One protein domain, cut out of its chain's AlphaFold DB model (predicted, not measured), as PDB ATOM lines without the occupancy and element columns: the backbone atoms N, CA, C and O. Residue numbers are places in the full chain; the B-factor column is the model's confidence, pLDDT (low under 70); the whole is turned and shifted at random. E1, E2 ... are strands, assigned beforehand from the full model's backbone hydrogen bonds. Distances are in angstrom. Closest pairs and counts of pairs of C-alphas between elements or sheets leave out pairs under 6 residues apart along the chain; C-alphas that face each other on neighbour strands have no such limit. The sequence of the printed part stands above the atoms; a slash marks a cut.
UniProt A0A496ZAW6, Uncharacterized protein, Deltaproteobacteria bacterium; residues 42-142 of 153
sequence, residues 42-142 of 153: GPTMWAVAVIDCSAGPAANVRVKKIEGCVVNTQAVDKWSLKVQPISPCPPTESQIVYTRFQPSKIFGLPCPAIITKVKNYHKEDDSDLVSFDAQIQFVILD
ATOM      1  N   GLY A  42     168.404 159.132 175.410       66.75
ATOM      2  CA  GLY A  42     168.129 157.726 175.166       66.75
ATOM      3  C   GLY A  42     167.749 157.429 173.719       66.75
ATOM      4  O   GLY A  42     167.693 158.324 172.866       66.75
ATOM      5  N   PRO A  43     167.534 156.142 173.412       72.31
ATOM      6  CA  PRO A  43     167.280 155.693 172.057       72.31
ATOM      7  C   PRO A  43     165.914 156.173 171.568       72.31
ATOM      8  O   PRO A  43     164.926 156.200 172.302       72.31
ATOM      9  N   THR A  44     165.848 156.490 170.282       81.88
ATOM     10  CA  THR A  44     164.569 156.675 169.600       81.88
ATOM     11  C   THR A  44     163.931 155.308 169.353       81.88
ATOM     12  O   THR A  44     164.590 154.412 168.823       81.88
ATOM     13  N   MET A  45     162.656 155.144 169.707       86.56
ATOM     14  CA  MET A  45     161.910 153.898 169.485       86.56
ATOM     15  C   MET A  45     160.665 154.138 168.630       86.56
ATOM     16  O   MET A  45     160.193 155.268 168.505       86.56
ATOM     17  N   TRP A  46     160.127 153.062 168.057       88.88
ATOM     18  CA  TRP A  46     158.827 153.080 167.388       88.88
ATOM     19  C   TRP A  46     157.796 152.353 168.239       88.88
ATOM     20  O   TRP A  46     158.093 151.334 168.857       88.88
ATOM     21  N   ALA A  47     156.575 152.859 168.249       88.19
ATOM     22  CA  ALA A  47     155.454 152.284 168.960       88.19
ATOM     23  C   ALA A  47     154.230 152.217 168.049       88.19
ATOM     24  O   ALA A  47     154.064 153.060 167.176       88.19
ATOM     25  N   VAL A  48     153.382 151.224 168.281       90.38
ATOM     26  CA  VAL A  48     152.026 151.160 167.735       90.38
ATOM     27  C   VAL A  48     151.084 151.431 168.894       90.38
ATOM     28  O   VAL A  48     151.164 150.739 169.912       90.38
ATOM     29  N   ALA A  49     150.232 152.436 168.765       87.25
ATOM     30  CA  ALA A  49     149.291 152.836 169.798       87.25
ATOM     31  C   ALA A  49     147.856 152.664 169.305       87.25
ATOM     32  O   ALA A  49     147.548 152.972 168.156       87.25
ATOM     33  N   VAL A  50     146.993 152.195 170.203       87.31
ATOM     34  CA  VAL A  50     145.538 152.221 170.052       87.31
ATOM     35  C   VAL A  50     144.972 152.912 171.286       87.31
ATOM     36  O   VAL A  50     145.204 152.459 172.406       87.31
ATOM     37  N   ILE A  51     144.272 154.019 171.081       82.75
ATOM     38  CA  ILE A  51     143.590 154.793 172.114       82.75
ATOM     39  C   ILE A  51     142.109 154.459 172.031       82.75
ATOM     40  O   ILE A  51     141.517 154.598 170.966       82.75
ATOM     41  N   ASP A  52     141.534 154.067 173.161       82.31
ATOM     42  CA  ASP A  52     140.090 153.979 173.344       82.31
ATOM     43  C   ASP A  52     139.640 155.155 174.201       82.31
ATOM     44  O   ASP A  52     139.801 155.126 175.415       82.31
ATOM     45  N   CYS A  53     139.115 156.212 173.577       76.25
ATOM     46  CA  CYS A  53     138.700 157.414 174.294       76.25
ATOM     47  C   CYS A  53     137.367 157.235 175.038       76.25
ATOM     48  O   CYS A  53     137.052 158.073 175.883       76.25
ATOM     49  N   SER A  54     136.606 156.160 174.781       74.81
ATOM     50  CA  SER A  54     135.325 155.904 175.459       74.81
ATOM     51  C   SER A  54     135.515 155.521 176.931       74.81
ATOM     52  O   SER A  54     134.703 155.872 177.789       74.81
ATOM     53  N   ALA A  55     136.633 154.860 177.248       66.00
ATOM     54  CA  ALA A  55     137.009 154.432 178.595       66.00
ATOM     55  C   ALA A  55     137.900 155.452 179.344       66.00
ATOM     56  O   ALA A  55     138.403 155.161 180.435       66.00
ATOM     57  N   GLY A  56     138.108 156.647 178.775       64.19
ATOM     58  CA  GLY A  56     139.129 157.615 179.193       64.19
ATOM     59  C   GLY A  56     140.438 157.451 178.404       64.19
ATOM     60  O   GLY A  56     140.537 156.562 177.577       64.19
ATOM     61  N   PRO A  57     141.480 158.276 178.612       62.19
ATOM     62  CA  PRO A  57     142.668 158.322 177.745       62.19
ATOM     63  C   PRO A  57     143.663 157.175 177.988       62.19
ATOM     64  O   PRO A  57     144.872 157.397 178.110       62.19
ATOM     65  N   ALA A  58     143.157 155.952 178.114       66.88
ATOM     66  CA  ALA A  58     143.956 154.752 178.229       66.88
ATOM     67  C   ALA A  58     144.319 154.265 176.823       66.88
ATOM     68  O   ALA A  58     143.463 153.860 176.040       66.88
ATOM     69  N   ALA A  59     145.611 154.289 176.513       72.00
ATOM     70  CA  ALA A  59     146.132 153.675 175.306       72.00
ATOM     71  C   ALA A  59     146.701 152.288 175.607       72.00
ATOM     72  O   ALA A  59     147.386 152.071 176.611       72.00
ATOM     73  N   ASN A  60     146.448 151.360 174.694       79.44
ATOM     74  CA  ASN A  60     147.202 150.125 174.578       79.44
ATOM     75  C   ASN A  60     148.348 150.396 173.608       79.44
ATOM     76  O   ASN A  60     148.119 150.687 172.433       79.44
ATOM     77  N   VAL A  61     149.584 150.333 174.097       81.06
ATOM     78  CA  VAL A  61     150.760 150.676 173.292       81.06
ATOM     79  C   VAL A  61     151.701 149.488 173.228       81.06
ATOM     80  O   VAL A  61     152.031 148.869 174.237       81.06
ATOM     81  N   ARG A  62     152.172 149.171 172.026       84.56
ATOM     82  CA  ARG A  62     153.231 148.190 171.796       84.56
ATOM     83  C   ARG A  62     154.470 148.914 171.318       84.56
ATOM     84  O   ARG A  62     154.496 149.424 170.202       84.56
ATOM     85  N   VAL A  63     155.500 148.944 172.152       86.00
ATOM     86  CA  VAL A  63     156.772 149.593 171.831       86.00
ATOM     87  C   VAL A  63     157.728 148.555 171.264       86.00
ATOM     88  O   VAL A  63     157.865 147.459 171.809       86.00
ATOM     89  N   LYS A  64     158.390 148.904 170.164       85.38
ATOM     90  CA  LYS A  64     159.415 148.101 169.507       85.38
ATOM     91  C   LYS A  64     160.769 148.791 169.633       85.38
ATOM     92  O   LYS A  64     160.934 149.943 169.230       85.38
ATOM     93  N   LYS A  65     161.746 148.053 170.148       83.25
ATOM     94  CA  LYS A  65     163.153 148.448 170.222       83.25
ATOM     95  C   LYS A  65     163.959 147.542 169.295       83.25
ATOM     96  O   LYS A  65     163.786 146.327 169.324       83.25
ATOM     97  N   ILE A  66     164.815 148.133 168.466       79.31
ATOM     98  CA  ILE A  66     165.739 147.390 167.603       79.31
ATOM     99  C   ILE A  66     167.123 147.461 168.238       79.31
ATOM    100  O   ILE A  66     167.649 148.554 168.439       79.31
ATOM    101  N   GLU A  67     167.704 146.308 168.551       77.44
ATOM    102  CA  GLU A  67     169.057 146.196 169.103       77.44
ATOM    103  C   GLU A  67     169.868 145.220 168.251       77.44
ATOM    104  O   GLU A  67     169.546 144.032 168.154       77.44
ATOM    105  N   GLY A  68     170.894 145.740 167.568       81.31
ATOM    106  CA  GLY A  68     171.618 145.002 166.534       81.31
ATOM    107  C   GLY A  68     170.692 144.662 165.363       81.31
ATOM    108  O   GLY A  68     170.417 145.516 164.525       81.31
ATOM    109  N   CYS A  69     170.178 143.429 165.345       79.75
ATOM    110  CA  CYS A  69     169.244 142.913 164.335       79.75
ATOM    111  C   CYS A  69     167.983 142.275 164.948       79.75
ATOM    112  O   CYS A  69     167.202 141.649 164.232       79.75
ATOM    113  N   VAL A  70     167.790 142.390 166.265       81.31
ATOM    114  CA  VAL A  70     166.658 141.785 166.974       81.31
ATOM    115  C   VAL A  70     165.610 142.855 167.264       81.31
ATOM    116  O   VAL A  70     165.936 143.948 167.727       81.31
ATOM    117  N   VAL A  71     164.343 142.535 166.987       84.69
ATOM    118  CA  VAL A  71     163.195 143.393 167.306       84.69
ATOM    119  C   VAL A  71     162.595 142.932 168.630       84.69
ATOM    120  O   VAL A  71     161.852 141.954 168.682       84.69
ATOM    121  N   ASN A  72     162.897 143.660 169.701       84.00
ATOM    122  CA  ASN A  72     162.294 143.463 171.013       84.00
ATOM    123  C   ASN A  72     160.966 144.222 171.076       84.00
ATOM    124  O   ASN A  72     160.899 145.389 170.693       84.00
ATOM    125  N   THR A  73     159.902 143.575 171.552       88.31
ATOM    126  CA  THR A  73     158.571 144.191 171.670       88.31
ATOM    127  C   THR A  73     158.086 144.114 173.109       88.31
ATOM    128  O   THR A  73     158.155 143.052 173.723       88.31
ATOM    129  N   GLN A  74     157.556 145.216 173.629       87.25
ATOM    130  CA  GLN A  74     156.913 145.272 174.937       87.25
ATOM    131  C   GLN A  74     155.499 145.835 174.790       87.25
ATOM    132  O   GLN A  74     155.302 146.873 174.157       87.25
ATOM    133  N   ALA A  75     154.522 145.153 175.388       86.38
ATOM    134  CA  ALA A  75     153.190 145.704 175.592       86.38
ATOM    135  C   ALA A  75     153.181 146.571 176.856       86.38
ATOM    136  O   ALA A  75     153.734 146.190 177.889       86.38
ATOM    137  N   VAL A  76     152.575 147.744 176.748       81.75
ATOM    138  CA  VAL A  76     152.375 148.679 177.844       81.75
ATOM    139  C   VAL A  76     150.878 148.938 177.934       81.75
ATOM    140  O   VAL A  76     150.300 149.638 177.097       81.75
ATOM    141  N   ASP A  77     150.262 148.322 178.936       69.88
ATOM    142  CA  ASP A  77     148.826 148.409 179.176       69.88
ATOM    143  C   ASP A  77     148.488 149.673 179.977       69.88
ATOM    144  O   ASP A  77     149.249 150.090 180.855       69.88
ATOM    145  N   LYS A  78     147.314 150.259 179.710       65.06
ATOM    146  CA  LYS A  78     146.767 151.423 180.439       65.06
ATOM    147  C   LYS A  78     147.702 152.634 180.448       65.06
ATOM    148  O   LYS A  78     147.899 153.304 181.463       65.06
ATOM    149  N   TRP A  79     148.262 152.935 179.287       69.38
ATOM    150  CA  TRP A  79     149.100 154.103 179.105       69.38
ATOM    151  C   TRP A  79     148.257 155.378 179.181       69.38
ATOM    152  O   TRP A  79     147.381 155.591 178.349       69.38
ATOM    153  N   SER A  80     148.526 156.244 180.160       65.12
ATOM    154  CA  SER A  80     147.819 157.523 180.299       65.12
ATOM    155  C   SER A  80     148.459 158.588 179.409       65.12
ATOM    156  O   SER A  80     149.555 159.075 179.697       65.12
ATOM    157  N   LEU A  81     147.783 158.948 178.320       65.50
ATOM    158  CA  LEU A  81     148.161 160.094 177.496       65.50
ATOM    159  C   LEU A  81     147.644 161.382 178.139       65.50
ATOM    160  O   LEU A  81     146.444 161.556 178.335       65.50
ATOM    161  N   LYS A  82     148.549 162.316 178.442       63.09
ATOM    162  CA  LYS A  82     148.174 163.672 178.866       63.09
ATOM    163  C   LYS A  82     147.974 164.555 177.635       63.09
ATOM    164  O   LYS A  82     148.761 165.467 177.404       63.09
ATOM    165  N   VAL A  83     146.959 164.259 176.828       56.41
ATOM    166  CA  VAL A  83     146.497 165.196 175.791       56.41
ATOM    167  C   VAL A  83     145.535 166.185 176.471       56.41
ATOM    168  O   VAL A  83     144.792 165.809 177.371       56.41
ATOM    169  N   GLN A  84     145.560 167.471 176.143       49.38
ATOM    170  CA  GLN A  84     144.499 168.400 176.553       49.38
ATOM    171  C   GLN A  84     143.895 169.014 175.290       49.38
ATOM    172  O   GLN A  84     144.677 169.521 174.487       49.38
ATOM    173  N   PRO A  85     142.558 169.047 175.103       50.22
ATOM    174  CA  PRO A  85     141.487 168.229 175.691       50.22
ATOM    175  C   PRO A  85     141.279 166.907 174.913       50.22
ATOM    176  O   PRO A  85     141.444 166.874 173.701       50.22
ATOM    177  N   ILE A  86     140.895 165.820 175.602       56.12
ATOM    178  CA  ILE A  86     140.772 164.443 175.040       56.12
ATOM    179  C   ILE A  86     139.315 164.038 174.773       56.12
ATOM    180  O   ILE A  86     138.968 162.862 174.744       56.12
ATOM    181  N   SER A  87     138.435 165.021 174.647       51.41
ATOM    182  CA  SER A  87     137.043 164.788 174.291       51.41
ATOM    183  C   SER A  87     136.604 165.896 173.344       51.41
ATOM    184  O   SER A  87     136.523 167.049 173.783       51.41
ATOM    185  N   PRO A  88     136.317 165.579 172.070       66.00
ATOM    186  CA  PRO A  88     136.380 164.246 171.437       66.00
ATOM    187  C   PRO A  88     137.820 163.696 171.313       66.00
ATOM    188  O   PRO A  88     138.770 164.453 171.510       66.00
ATOM    189  N   CYS A  89     137.982 162.396 170.988       71.94
ATOM    190  CA  CYS A  89     139.282 161.805 170.608       71.94
ATOM    191  C   CYS A  89     140.089 162.777 169.736       71.94
ATOM    192  O   CYS A  89     139.460 163.450 168.903       71.94
ATOM    193  N   PRO A  90     141.439 162.807 169.845       73.75
ATOM    194  CA  PRO A  90     142.250 163.654 168.976       73.75
ATOM    195  C   PRO A  90     141.781 163.419 167.535       73.75
ATOM    196  O   PRO A  90     141.700 162.267 167.132       73.75
ATOM    197  N   PRO A  91     141.348 164.448 166.786       68.50
ATOM    198  CA  PRO A  91     140.853 164.290 165.428       68.50
ATOM    199  C   PRO A  91     142.005 164.237 164.421       68.50
ATOM    200  O   PRO A  91     141.794 163.832 163.281       68.50
ATOM    201  N   THR A  92     143.210 164.651 164.822       79.38
ATOM    202  CA  THR A  92     144.377 164.768 163.947       79.38
ATOM    203  C   THR A  92     145.655 164.304 164.636       79.38
ATOM    204  O   THR A  92     145.824 164.432 165.850       79.38
ATOM    205  N   GLU A  93     146.614 163.852 163.827       80.81
ATOM    206  CA  GLU A  93     147.962 163.478 164.268       80.81
ATOM    207  C   GLU A  93     148.698 164.604 165.011       80.81
ATOM    208  O   GLU A  93     149.432 164.353 165.964       80.81
ATOM    209  N   SER A  94     148.469 165.860 164.620       79.31
ATOM    210  CA  SER A  94     149.135 167.032 165.192       79.31
ATOM    211  C   SER A  94     148.817 167.254 166.668       79.31
ATOM    212  O   SER A  94     149.627 167.845 167.373       79.31
ATOM    213  N   GLN A  95     147.674 166.757 167.149       76.75
ATOM    214  CA  GLN A  95     147.300 166.834 168.565       76.75
ATOM    215  C   GLN A  95     147.970 165.753 169.419       76.75
ATOM    216  O   GLN A  95     147.927 165.817 170.644       76.75
ATOM    217  N   ILE A  96     148.582 164.754 168.781       78.31
ATOM    218  CA  ILE A  96     149.285 163.652 169.441       78.31
ATOM    219  C   ILE A  96     150.786 163.949 169.522       78.31
ATOM    220  O   ILE A  96     151.440 163.568 170.494       78.31
ATOM    221  N   VAL A  97     151.354 164.641 168.531       81.44
ATOM    222  CA  VAL A  97     152.772 165.028 168.550       81.44
ATOM    223  C   VAL A  97     153.074 165.887 169.787       81.44
ATOM    224  O   VAL A  97     152.283 166.735 170.184       81.44
ATOM    225  N   TYR A  98     154.222 165.632 170.414       74.31
ATOM    226  CA  TYR A  98     154.707 166.223 171.667       74.31
ATOM    227  C   TYR A  98     153.894 165.909 172.918       74.31
ATOM    228  O   TYR A  98     154.208 166.403 174.002       74.31
ATOM    229  N   THR A  99     152.894 165.035 172.820       76.81
ATOM    230  CA  THR A  99     152.228 164.562 174.028       76.81
ATOM    231  C   THR A  99     153.196 163.715 174.848       76.81
ATOM    232  O   THR A  99     153.937 162.865 174.336       76.81
ATOM    233  N   ARG A 100     153.227 164.010 176.150       74.94
ATOM    234  CA  ARG A 100     154.057 163.283 177.103       74.94
ATOM    235  C   ARG A 100     153.425 161.955 177.455       74.94
ATOM    236  O   ARG A 100     152.214 161.809 177.634       74.94
ATOM    237  N   PHE A 101     154.320 161.027 177.697       73.75
ATOM    238  CA  PHE A 101     154.044 159.679 178.083       73.75
ATOM    239  C   PHE A 101     154.678 159.376 179.429       73.75
ATOM    240  O   PHE A 101     155.871 159.600 179.638       73.75
ATOM    241  N   GLN A 102     153.873 158.838 180.340       66.50
ATOM    242  CA  GLN A 102     154.332 158.420 181.661       66.50
ATOM    243  C   GLN A 102     153.973 156.950 181.909       66.50
ATOM    244  O   GLN A 102     153.117 156.663 182.745       66.50
ATOM    245  N   PRO A 103     154.570 156.001 181.170       62.53
ATOM    246  CA  PRO A 103     154.552 154.610 181.593       62.53
ATOM    247  C   PRO A 103     155.443 154.440 182.826       62.53
ATOM    248  O   PRO A 103     156.386 155.201 183.040       62.53
ATOM    249  N   SER A 104     155.163 153.417 183.630       62.75
ATOM    250  CA  SER A 104     155.967 153.115 184.815       62.75
ATOM    251  C   SER A 104     157.392 152.680 184.450       62.75
ATOM    252  O   SER A 104     158.312 153.139 185.119       62.75
ATOM    253  N   LYS A 105     157.587 151.854 183.400       73.50
ATOM    254  CA  LYS A 105     158.892 151.517 182.777       73.50
ATOM    255  C   LYS A 105     158.724 151.010 181.331       73.50
ATOM    256  O   LYS A 105     157.936 150.090 181.106       73.50
ATOM    257  N   ILE A 106     159.512 151.511 180.371       79.25
ATOM    258  CA  ILE A 106     159.652 150.909 179.022       79.25
ATOM    259  C   ILE A 106     161.054 150.314 178.899       79.25
ATOM    260  O   ILE A 106     162.042 151.022 179.050       79.25
ATOM    261  N   PHE A 107     161.155 149.014 178.638       82.12
ATOM    262  CA  PHE A 107     162.399 148.245 178.586       82.12
ATOM    263  C   PHE A 107     163.290 148.485 179.815       82.12
ATOM    264  O   PHE A 107     164.507 148.573 179.706       82.12
ATOM    265  N   GLY A 108     162.666 148.631 180.988       76.31
ATOM    266  CA  GLY A 108     163.351 148.921 182.249       76.31
ATOM    267  C   GLY A 108     163.737 150.389 182.459       76.31
ATOM    268  O   GLY A 108     164.095 150.729 183.580       76.31
ATOM    269  N   LEU A 109     163.597 151.257 181.449       75.06
ATOM    270  CA  LEU A 109     163.920 152.681 181.551       75.06
ATOM    271  C   LEU A 109     162.841 153.418 182.366       75.06
ATOM    272  O   LEU A 109     161.665 153.371 181.980       75.06
ATOM    273  N   PRO A 110     163.205 154.111 183.461       71.00
ATOM    274  CA  PRO A 110     162.263 154.811 184.343       71.00
ATOM    275  C   PRO A 110     161.873 156.214 183.837       71.00
ATOM    276  O   PRO A 110     161.381 157.046 184.598       71.00
ATOM    277  N   CYS A 111     162.125 156.510 182.562       72.38
ATOM    278  CA  CYS A 111     162.132 157.874 182.042       72.38
ATOM    279  C   CYS A 111     160.839 158.169 181.275       72.38
ATOM    280  O   CYS A 111     160.338 157.295 180.557       72.38
ATOM    281  N   PRO A 112     160.294 159.394 181.383       77.25
ATOM    282  CA  PRO A 112     159.179 159.796 180.545       77.25
ATOM    283  C   PRO A 112     159.614 159.828 179.080       77.25
ATOM    284  O   PRO A 112     160.781 160.063 178.754       77.25
ATOM    285  N   ALA A 113     158.650 159.620 178.191       80.00
ATOM    286  CA  ALA A 113     158.857 159.746 176.758       80.00
ATOM    287  C   ALA A 113     157.916 160.802 176.172       80.00
ATOM    288  O   ALA A 113     156.898 161.142 176.769       80.00
ATOM    289  N   ILE A 114     158.233 161.300 174.987       82.12
ATOM    290  CA  ILE A 114     157.358 162.154 174.179       82.12
ATOM    291  C   ILE A 114     157.137 161.509 172.813       82.12
ATOM    292  O   ILE A 114     158.048 160.857 172.296       82.12
ATOM    293  N   ILE A 115     155.956 161.688 172.210       85.31
ATOM    294  CA  ILE A 115     155.810 161.460 170.764       85.31
ATOM    295  C   ILE A 115     156.554 162.581 170.043       85.31
ATOM    296  O   ILE A 115     156.212 163.746 170.203       85.31
ATOM    297  N   THR A 116     157.497 162.248 169.169       86.94
ATOM    298  CA  THR A 116     158.120 163.232 168.265       86.94
ATOM    299  C   THR A 116     157.603 163.133 166.838       86.94
ATOM    300  O   THR A 116     157.747 164.070 166.056       86.94
ATOM    301  N   LYS A 117     156.985 162.004 166.479       88.69
ATOM    302  CA  LYS A 117     156.406 161.792 165.154       88.69
ATOM    303  C   LYS A 117     155.228 160.839 165.217       88.69
ATOM    304  O   LYS A 117     155.295 159.843 165.928       88.69
ATOM    305  N   VAL A 118     154.213 161.106 164.408       89.56
ATOM    306  CA  VAL A 118     153.070 160.218 164.180       89.56
ATOM    307  C   VAL A 118     153.061 159.801 162.709       89.56
ATOM    308  O   VAL A 118     153.505 160.550 161.838       89.56
ATOM    309  N   LYS A 119     152.642 158.567 162.439       91.19
ATOM    310  CA  LYS A 119     152.418 157.998 161.109       91.19
ATOM    311  C   LYS A 119     151.210 157.073 161.151       91.19
ATOM    312  O   LYS A 119     150.835 156.608 162.222       91.19
ATOM    313  N   ASN A 120     150.662 156.766 159.973       93.69
ATOM    314  CA  ASN A 120     149.571 155.800 159.811       93.69
ATOM    315  C   ASN A 120     148.413 156.077 160.780       93.69
ATOM    316  O   ASN A 120     147.839 155.159 161.355       93.69
ATOM    317  N   TYR A 121     148.134 157.363 160.999       91.75
ATOM    318  CA  TYR A 121     147.062 157.796 161.870       91.75
ATOM    319  C   TYR A 121     145.726 157.381 161.261       91.75
ATOM    320  O   TYR A 121     145.430 157.706 160.110       91.75
ATOM    321  N   HIS A 122     144.925 156.678 162.048       91.94
ATOM    322  CA  HIS A 122     143.607 156.227 161.664       91.94
ATOM    323  C   HIS A 122     142.641 156.442 162.823       91.94
ATOM    324  O   HIS A 122     142.876 155.975 163.938       91.94
ATOM    325  N   LYS A 123     141.559 157.162 162.548       88.06
ATOM    326  CA  LYS A 123     140.405 157.257 163.433       88.06
ATOM    327  C   LYS A 123     139.313 156.401 162.813       88.06
ATOM    328  O   LYS A 123     138.999 156.598 161.645       88.06
ATOM    329  N   GLU A 124     138.798 155.464 163.589       88.25
ATOM    330  CA  GLU A 124     137.708 154.594 163.162       88.25
ATOM    331  C   GLU A 124     136.408 155.407 163.103       88.25
ATOM    332  O   GLU A 124     136.064 156.121 164.053       88.25
ATOM    333  N   ASP A 125     135.695 155.305 161.985       80.81
ATOM    334  CA  ASP A 125     134.403 155.963 161.820       80.81
ATOM    335  C   ASP A 125     133.396 155.368 162.823       80.81
ATOM    336  O   ASP A 125     133.376 154.162 163.069       80.81
ATOM    337  N   ASP A 126     132.593 156.227 163.455       79.81
ATOM    338  CA  ASP A 126     131.582 155.853 164.457       79.81
ATOM    339  C   ASP A 126     132.104 155.160 165.734       79.81
ATOM    340  O   ASP A 126     131.321 154.584 166.496       79.81
ATOM    341  N   SER A 127     133.403 155.262 166.036       80.44
ATOM    342  CA  SER A 127     133.940 154.832 167.331       80.44
ATOM    343  C   SER A 127     134.917 155.837 167.942       80.44
ATOM    344  O   SER A 127     135.528 156.665 167.266       80.44
ATOM    345  N   ASP A 128     135.094 155.741 169.258       83.69
ATOM    346  CA  ASP A 128     136.095 156.501 170.010       83.69
ATOM    347  C   ASP A 128     137.470 155.810 169.973       83.69
ATOM    348  O   ASP A 128     138.218 155.825 170.953       83.69
ATOM    349  N   LEU A 129     137.806 155.178 168.844       86.00
ATOM    350  CA  LEU A 129     139.072 154.487 168.645       86.00
ATOM    351  C   LEU A 129     139.971 155.254 167.683       86.00
ATOM    352  O   LEU A 129     139.588 155.641 166.577       86.00
ATOM    353  N   VAL A 130     141.215 155.433 168.110       88.06
ATOM    354  CA  VAL A 130     142.274 156.038 167.306       88.06
ATOM    355  C   VAL A 130     143.497 155.138 167.353       88.06
ATOM    356  O   VAL A 130     143.931 154.732 168.428       88.06
ATOM    357  N   SER A 131     144.088 154.851 166.200       90.31
ATOM    358  CA  SER A 131     145.328 154.090 166.090       90.31
ATOM    359  C   SER A 131     146.378 154.847 165.291       90.31
ATOM    360  O   SER A 131     146.059 155.657 164.422       90.31
ATOM    361  N   PHE A 132     147.646 154.647 165.638       91.69
ATOM    362  CA  PHE A 132     148.768 155.265 164.939       91.69
ATOM    363  C   PHE A 132     150.092 154.588 165.279       91.69
ATOM    364  O   PHE A 132     150.272 153.991 166.344       91.69
ATOM    365  N   ASP A 133     151.058 154.787 164.391       91.38
ATOM    366  CA  ASP A 133     152.463 154.537 164.662       91.38
ATOM    367  C   ASP A 133     153.103 155.812 165.220       91.38
ATOM    368  O   ASP A 133     153.003 156.887 164.627       91.38
ATOM    369  N   ALA A 134     153.803 155.703 166.342       90.00
ATOM    370  CA  ALA A 134     154.504 156.811 166.974       90.00
ATOM    371  C   ALA A 134     156.008 156.564 167.020       90.00
ATOM    372  O   ALA A 134     156.468 155.482 167.379       90.00
ATOM    373  N   GLN A 135     156.787 157.598 166.727       89.88
ATOM    374  CA  GLN A 135     158.172 157.669 167.161       89.88
ATOM    375  C   GLN A 135     158.202 158.282 168.557       89.88
ATOM    376  O   GLN A 135     157.652 159.367 168.764       89.88
ATOM    377  N   ILE A 136     158.850 157.595 169.493       87.06
ATOM    378  CA  ILE A 136     158.976 158.039 170.877       87.06
ATOM    379  C   ILE A 136     160.437 158.338 171.209       87.06
ATOM    380  O   ILE A 136     161.347 157.629 170.764       87.06
ATOM    381  N   GLN A 137     160.655 159.384 172.001       85.25
ATOM    382  CA  GLN A 137     161.967 159.750 172.531       85.25
ATOM    383  C   GLN A 137     161.887 159.944 174.036       85.25
ATOM    384  O   GLN A 137     160.939 160.545 174.534       85.25
ATOM    385  N   PHE A 138     162.884 159.431 174.749       81.88
ATOM    386  CA  PHE A 138     162.991 159.576 176.196       81.88
ATOM    387  C   PHE A 138     163.577 160.941 176.539       81.88
ATOM    388  O   PHE A 138     164.484 161.428 175.859       81.88
ATOM    389  N   VAL A 139     163.036 161.569 177.579       74.38
ATOM    390  CA  VAL A 139     163.428 162.915 178.004       74.38
ATOM    391  C   VAL A 139     163.715 162.965 179.502       74.38
ATOM    392  O   VAL A 139     163.097 162.256 180.295       74.38
ATOM    393  N   ILE A 140     164.639 163.837 179.898       69.44
ATOM    394  CA  ILE A 140     164.811 164.296 181.279       69.44
ATOM    395  C   ILE A 140     164.171 165.667 181.402       69.44
ATOM    396  O   ILE A 140     164.289 166.508 180.511       69.44
ATOM    397  N   LEU A 141     163.513 165.885 182.533       63.53
ATOM    398  CA  LEU A 141     162.978 167.179 182.922       63.53
ATOM    399  C   LEU A 141     164.015 167.871 183.813       63.53
ATOM    400  O   LEU A 141     164.251 167.410 184.930       63.53
ATOM    401  N   ASP A 142     164.611 168.971 183.344       54.62
ATOM    402  CA  ASP A 142     165.738 169.641 184.025       54.62
ATOM    403  C   ASP A 142     165.394 170.196 185.428       54.62
ATOM    404  O   ASP A 142     166.286 170.486 186.222       54.62
TER     405      ASP A 142
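What this domain is: This is residues 42 to 142 of the 153 residues of an uncharacterized protein of Deltaproteobacteria bacterium (UniProt A0A496ZAW6). One twisted sheet of five strands, three of them bent, makes the wall of this domain; the long unnamed stretch of residues 81 to 112 crosses over one face and leaves the other bare. The tight turn between E2 and E3 lies towards one end of the longest axis, and the turn between E4 and E5 lies at the other. The printed part has 101 residues with no named helix and five named strands, E1 to E5 along the chain; the sheet's order is E3, E2, E1, E5, E4, with antiparallel neighbours, and the class is all strand. The whole is compact, with a radius of gyration of the C-alphas of 13.2 A, and spans 41 by 32 by 22 A.

How they stand to each other: E1, residues 45 to 52, and E2, residues 58 to 67, form a hairpin at 165 degrees; N 50 and O 60 are within hydrogen-bond range at 2.9 A. E3, residues 70 to 80, forms a hairpin with E2 at 160 degrees, with N 65 and O 72 at 2.8 A. E1, E2 and E3 are a meander, each strand the antiparallel neighbour of the one before. E5, residues 129 to 141, is the antiparallel neighbour of E1 at 130 degrees; N 47 and O 134 are 2.8 A apart, and the C-alphas of Val 50 and Ser 131 face each other at 4.4 A. E4, residues 113 to 123, forms a hairpin with E5 at 171 degrees, with N 116 and O 135 at 2.9 A. The edge strands E3 and E4 are apart. Residues 100 to 101 pair antiparallel with residues 113 to 114 of E4.

Where its parts are: E1 begins at C-alpha 45, (161.910, 153.898, 169.485), and is 22.2 A long from first to last C-alpha. E2 is 28.0 A long. E3 is 27.9 A long and bends by 68 degrees at residue 77. E4 begins at C-alpha 113, (158.857, 159.746, 176.758), is 22.9 A long and bends by 84 degrees at residue 120. E5, the longest strand by residues, is 30.6 A long, bends by 78 degrees at residue 133 and ends at C-alpha 141, (162.978, 167.179, 182.922).

The domain as a whole: The two C-alphas farthest apart are those of Asp 126 and Asp 142, at 41.7 A. The printed part has no cut. The link from E3 to E4 is long, with 32 residues; the other three links are tight. The mean pLDDT of the printed part is 77.7, and 24 residues are under 70, among them residues 55 to 58, 77 to 88 and 140 to 142.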